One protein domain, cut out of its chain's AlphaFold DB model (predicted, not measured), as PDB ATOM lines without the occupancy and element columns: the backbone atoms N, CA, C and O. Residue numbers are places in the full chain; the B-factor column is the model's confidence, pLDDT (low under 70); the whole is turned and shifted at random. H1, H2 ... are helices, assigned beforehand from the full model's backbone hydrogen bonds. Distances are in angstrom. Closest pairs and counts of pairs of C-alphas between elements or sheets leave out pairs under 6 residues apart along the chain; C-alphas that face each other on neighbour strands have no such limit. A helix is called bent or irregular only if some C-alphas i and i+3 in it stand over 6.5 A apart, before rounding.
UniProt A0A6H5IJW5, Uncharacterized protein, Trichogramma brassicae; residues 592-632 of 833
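This is residues 592 to 632 of the 833 residues of an uncharacterized protein of Trichogramma brassicae (UniProt A0A6H5IJW5). This is a helical hairpin: H1 and H2 lie side by side, run opposite ways and are joined at one end by a tight turn. At the open end of the hairpin, residues 592 to 602, which hold no named element, make a loop that turns back into H1. The printed part has 41 residues, with two named helices in the order H1, H2 and no named strand; the class is all helix. It is compact, with a radius of gyration of the C-alphas of 9.7 A, and elongated in outline, spanning 27 by 16 by 14 A.

Start at C-alpha 592, at (-17.391, -39.773, -36.249), and go through residues 592 to 602 to reach H1. Find C-alpha 603 at (-5.225, -43.710, -30.456); from there H1, residues 603 to 614, runs 16.2 A toward lower z, to C-alpha 614 at (-5.571, -46.742, -46.392). After residues 615 to 618 comes H2, residues 619 to 629, which runs 15.2 A toward higher z and ends at C-alpha 629, at (-14.452, -51.895, -31.532). Neither helix is bent.

Look at Leu 612 in H1 and Val 622 in H2: their C-alphas, the closest of the two helices, are 6.4 A apart. H1 and H2 touch, with 8 pairs of C-alphas within 8 A, and their centres are 10.7 A apart. They run opposite ways at a shallow tilt of 19 degrees and form a helical hairpin. In H1 and H2 every O i to N i+4 pair is within hydrogen-bond range.

The two C-alphas farthest apart are those of Phe 597 and Gly 616, 27.4 A. The printed part has no cut, and the link from H1 to H2, of 4 residues, is tight. Read the B-factor column for the model's confidence: the mean pLDDT of the printed part is 84.2, and residues 631 to 632 are under 70.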
ATOM      1  N   PRO A 592     -17.671 -38.335 -36.183       79.69
ATOM      2  CA  PRO A 592     -17.391 -39.773 -36.249       79.69
ATOM      3  C   PRO A 592     -15.894 -40.128 -36.250       79.69
ATOM      4  O   PRO A 592     -15.510 -41.230 -35.856       79.69
ATOM      5  N   GLN A 593     -15.033 -39.201 -36.668       80.56
ATOM      6  CA  GLN A 593     -13.578 -39.338 -36.691       80.56
ATOM      7  C   GLN A 593     -12.904 -38.848 -35.396       80.56
ATOM      8  O   GLN A 593     -11.719 -39.130 -35.185       80.56
ATOM      9  N   GLN A 594     -13.629 -38.200 -34.474       85.25
ATOM     10  CA  GLN A 594     -13.091 -37.807 -33.170       85.25
ATOM     11  C   GLN A 594     -12.845 -39.031 -32.278       85.25
ATOM     12  O   GLN A 594     -13.756 -39.604 -31.682       85.25
ATOM     13  N   HIS A 595     -11.566 -39.371 -32.119       86.31
ATOM     14  CA  HIS A 595     -11.097 -40.442 -31.236       86.31
ATOM     15  C   HIS A 595     -10.493 -39.940 -29.915       86.31
ATOM     16  O   HIS A 595     -10.318 -40.717 -28.976       86.31
ATOM     17  N   GLY A 596     -10.143 -38.654 -29.840       86.62
ATOM     18  CA  GLY A 596      -9.631 -38.021 -28.626       86.62
ATOM     19  C   GLY A 596     -10.749 -37.753 -27.619       86.62
ATOM     20  O   GLY A 596     -11.804 -37.244 -27.990       86.62
ATOM     21  N   PHE A 597     -10.500 -38.089 -26.350       83.44
ATOM     22  CA  PHE A 597     -11.380 -37.826 -25.196       83.44
ATOM     23  C   PHE A 597     -12.792 -38.456 -25.247       83.44
ATOM     24  O   PHE A 597     -13.590 -38.240 -24.339       83.44
ATOM     25  N   ARG A 598     -13.087 -39.290 -26.252       83.50
ATOM     26  CA  ARG A 598     -14.380 -39.966 -26.449       83.50
ATOM     27  C   ARG A 598     -14.388 -41.362 -25.790       83.50
ATOM     28  O   ARG A 598     -13.480 -42.150 -26.063       83.50
ATOM     29  N   PRO A 599     -15.382 -41.712 -24.945       79.06
ATOM     30  CA  PRO A 599     -15.503 -43.054 -24.367       79.06
ATOM     31  C   PRO A 599     -15.529 -44.147 -25.445       79.06
ATOM     32  O   PRO A 599     -16.158 -43.975 -26.480       79.06
ATOM     33  N   GLY A 600     -14.831 -45.263 -25.216       78.38
ATOM     34  CA  GLY A 600     -14.711 -46.364 -26.186       78.38
ATOM     35  C   GLY A 600     -13.668 -46.153 -27.295       78.38
ATOM     36  O   GLY A 600     -13.189 -47.133 -27.860       78.38
ATOM     37  N   HIS A 601     -13.236 -44.917 -27.567       81.00
ATOM     38  CA  HIS A 601     -12.212 -44.629 -28.575       81.00
ATOM     39  C   HIS A 601     -10.808 -44.508 -27.959       81.00
ATOM     40  O   HIS A 601     -10.621 -44.335 -26.755       81.00
ATOM     41  N   SER A 602      -9.785 -44.637 -28.804       84.62
ATOM     42  CA  SER A 602      -8.380 -44.503 -28.424       84.62
ATOM     43  C   SER A 602      -7.509 -44.155 -29.634       84.62
ATOM     44  O   SER A 602      -7.933 -44.272 -30.784       84.62
ATOM     45  N   THR A 603      -6.237 -43.829 -29.391       85.81
ATOM     46  CA  THR A 603      -5.225 -43.710 -30.456       85.81
ATOM     47  C   THR A 603      -5.020 -45.014 -31.238       85.81
ATOM     48  O   THR A 603      -4.593 -44.972 -32.389       85.81
ATOM     49  N   GLN A 604      -5.344 -46.174 -30.650       85.19
ATOM     50  CA  GLN A 604      -5.252 -47.472 -31.323       85.19
ATOM     51  C   GLN A 604      -6.425 -47.708 -32.277       85.19
ATOM     52  O   GLN A 604      -6.196 -48.157 -33.398       85.19
ATOM     53  N   THR A 605      -7.658 -47.372 -31.876       85.44
ATOM     54  CA  THR A 605      -8.823 -47.491 -32.770       85.44
ATOM     55  C   THR A 605      -8.751 -46.467 -33.903       85.44
ATOM     56  O   THR A 605      -8.957 -46.846 -35.053       85.44
ATOM     57  N   ALA A 606      -8.290 -45.240 -33.626       87.06
ATOM     58  CA  ALA A 606      -7.999 -44.230 -34.649       87.06
ATOM     59  C   ALA A 606      -7.007 -44.739 -35.712       87.06
ATOM     60  O   ALA A 606      -7.273 -44.673 -36.911       87.06
ATOM     61  N   LEU A 607      -5.869 -45.293 -35.270       89.19
ATOM     62  CA  LEU A 607      -4.832 -45.820 -36.162       89.19
ATOM     63  C   LEU A 607      -5.308 -47.047 -36.953       89.19
ATOM     64  O   LEU A 607      -4.891 -47.228 -38.094       89.19
ATOM     65  N   LEU A 608      -6.157 -47.893 -36.367       86.75
ATOM     66  CA  LEU A 608      -6.709 -49.069 -37.041       86.75
ATOM     67  C   LEU A 608      -7.726 -48.674 -38.121       86.75
ATOM     68  O   LEU A 608      -7.585 -49.108 -39.259       86.75
ATOM     69  N   ILE A 609      -8.679 -47.797 -37.801       85.75
ATOM     70  CA  ILE A 609      -9.688 -47.291 -38.749       85.75
ATOM     71  C   ILE A 609      -9.016 -46.523 -39.896       85.75
ATOM     72  O   ILE A 609      -9.329 -46.757 -41.063       85.75
ATOM     73  N   SER A 610      -8.021 -45.683 -39.586       86.44
ATOM     74  CA  SER A 610      -7.172 -45.030 -40.592       86.44
ATOM     75  C   SER A 610      -6.478 -46.049 -41.504       86.44
ATOM     76  O   SER A 610      -6.556 -45.925 -42.723       86.44
ATOM     77  N   LYS A 611      -5.854 -47.095 -40.944       89.31
ATOM     78  CA  LYS A 611      -5.166 -48.124 -41.737       89.31
ATOM     79  C   LYS A 611      -6.093 -48.946 -42.621       89.31
ATOM     80  O   LYS A 611      -5.700 -49.236 -43.741       89.31
ATOM     81  N   LEU A 612      -7.284 -49.312 -42.149       88.38
ATOM     82  CA  LEU A 612      -8.256 -50.063 -42.954       88.38
ATOM     83  C   LEU A 612      -8.670 -49.251 -44.192       88.38
ATOM     84  O   LEU A 612      -8.592 -49.761 -45.307       88.38
ATOM     85  N   ARG A 613      -8.964 -47.954 -44.021       86.25
ATOM     86  CA  ARG A 613      -9.215 -47.029 -45.143       86.25
ATOM     87  C   ARG A 613      -8.014 -46.941 -46.096       86.25
ATOM     88  O   ARG A 613      -8.179 -47.075 -47.302       86.25
ATOM     89  N   CYS A 614      -6.793 -46.789 -45.573       88.56
ATOM     90  CA  CYS A 614      -5.571 -46.742 -46.392       88.56
ATOM     91  C   CYS A 614      -5.216 -48.067 -47.097       88.56
ATOM     92  O   CYS A 614      -4.394 -48.054 -48.010       88.56
ATOM     93  N   LEU A 615      -5.794 -49.198 -46.681       92.06
ATOM     94  CA  LEU A 615      -5.634 -50.506 -47.328       92.06
ATOM     95  C   LEU A 615      -6.713 -50.782 -48.390       92.06
ATOM     96  O   LEU A 615      -6.728 -51.869 -48.960       92.06
ATOM     97  N   GLY A 616      -7.603 -49.822 -48.661       90.06
ATOM     98  CA  GLY A 616      -8.687 -49.983 -49.630       90.06
ATOM     99  C   GLY A 616      -9.855 -50.831 -49.125       90.06
ATOM    100  O   GLY A 616     -10.635 -51.314 -49.941       90.06
ATOM    101  N   CYS A 617      -9.999 -51.023 -47.806       91.25
ATOM    102  CA  CYS A 617     -11.239 -51.567 -47.253       91.25
ATOM    103  C   CYS A 617     -12.391 -50.592 -47.529       91.25
ATOM    104  O   CYS A 617     -12.253 -49.384 -47.324       91.25
ATOM    105  N   ASP A 618     -13.526 -51.127 -47.969       90.56
ATOM    106  CA  ASP A 618     -14.733 -50.364 -48.258       90.56
ATOM    107  C   ASP A 618     -15.348 -49.747 -46.989       90.56
ATOM    108  O   ASP A 618     -15.032 -50.123 -45.854       90.56
ATOM    109  N   ALA A 619     -16.248 -48.780 -47.184       84.75
ATOM    110  CA  ALA A 619     -16.871 -48.053 -46.083       84.75
ATOM    111  C   ALA A 619     -17.621 -48.979 -45.109       84.75
ATOM    112  O   ALA A 619     -17.483 -48.800 -43.900       84.75
ATOM    113  N   LEU A 620     -18.330 -50.001 -45.605       87.81
ATOM    114  CA  LEU A 620     -19.121 -50.907 -44.769       87.81
ATOM    115  C   LEU A 620     -18.222 -51.828 -43.939       87.81
ATOM    116  O   LEU A 620     -18.478 -52.012 -42.751       87.81
ATOM    117  N   ALA A 621     -17.123 -52.346 -44.499       87.62
ATOM    118  CA  ALA A 621     -16.128 -53.084 -43.719       87.62
ATOM    119  C   ALA A 621     -15.470 -52.202 -42.642       87.62
ATOM    120  O   ALA A 621     -15.300 -52.632 -41.497       87.62
ATOM    121  N   VAL A 622     -15.122 -50.951 -42.969       86.00
ATOM    122  CA  VAL A 622     -14.541 -49.999 -42.007       86.00
ATOM    123  C   VAL A 622     -15.537 -49.641 -40.897       86.00
ATOM    124  O   VAL A 622     -15.146 -49.582 -39.727       86.00
ATOM    125  N   GLU A 623     -16.813 -49.442 -41.220       84.12
ATOM    126  CA  GLU A 623     -17.882 -49.210 -40.242       84.12
ATOM    127  C   GLU A 623     -18.156 -50.450 -39.388       84.12
ATOM    128  O   GLU A 623     -18.281 -50.323 -38.170       84.12
ATOM    129  N   TRP A 624     -18.134 -51.653 -39.968       87.69
ATOM    130  CA  TRP A 624     -18.254 -52.911 -39.226       87.69
ATOM    131  C   TRP A 624     -17.131 -53.064 -38.193       87.69
ATOM    132  O   TRP A 624     -17.402 -53.322 -37.018       87.69
ATOM    133  N   PHE A 625     -15.873 -52.814 -38.578       85.50
ATOM    134  CA  PHE A 625     -14.754 -52.806 -37.629       85.50
ATOM    135  C   PHE A 625     -14.886 -51.692 -36.582       85.50
ATOM    136  O   PHE A 625     -14.582 -51.917 -35.411       85.50
ATOM    137  N   SER A 626     -15.365 -50.505 -36.966       80.12
ATOM    138  CA  SER A 626     -15.594 -49.387 -36.037       80.12
ATOM    139  C   SER A 626     -16.675 -49.723 -35.002       80.12
ATOM    140  O   SER A 626     -16.499 -49.450 -33.814       80.12
ATOM    141  N   SER A 627     -17.751 -50.384 -35.433       82.62
ATOM    142  CA  SER A 627     -18.838 -50.892 -34.594       82.62
ATOM    143  C   SER A 627     -18.348 -51.992 -33.648       82.62
ATOM    144  O   SER A 627     -18.500 -51.865 -32.437       82.62
ATOM    145  N   TYR A 628     -17.634 -53.002 -34.163       82.00
ATOM    146  CA  TYR A 628     -17.042 -54.093 -33.374       82.00
ATOM    147  C   TYR A 628     -16.074 -53.612 -32.273       82.00
ATOM    148  O   TYR A 628     -15.945 -54.245 -31.222       82.00
ATOM    149  N   LEU A 629     -15.364 -52.504 -32.507       76.94
ATOM    150  CA  LEU A 629     -14.452 -51.895 -31.532       76.94
ATOM    151  C   LEU A 629     -15.177 -50.993 -30.517       76.94
ATOM    152  O   LEU A 629     -14.665 -50.785 -29.416       76.94
ATOM    153  N   SER A 630     -16.347 -50.466 -30.877       73.38
ATOM    154  CA  SER A 630     -17.151 -49.576 -30.039       73.38
ATOM    155  C   SER A 630     -17.927 -50.352 -28.975       73.38
ATOM    156  O   SER A 630     -18.277 -51.513 -29.154       73.38
ATOM    157  N   ASN A 631     -18.199 -49.711 -27.834       68.06
ATOM    158  CA  ASN A 631     -19.054 -50.225 -26.751       68.06
ATOM    159  C   ASN A 631     -18.747 -51.643 -26.207       68.06
ATOM    160  O   ASN A 631     -19.546 -52.174 -25.435       68.06
ATOM    161  N   ARG A 632     -17.586 -52.251 -26.517       68.94
ATOM    162  CA  ARG A 632     -17.178 -53.558 -25.966       68.94
ATOM    163  C   ARG A 632     -17.098 -53.519 -24.437       68.94
ATOM    164  O   ARG A 632     -16.129 -53.029 -23.855       68.94
TER     165      ARG A 632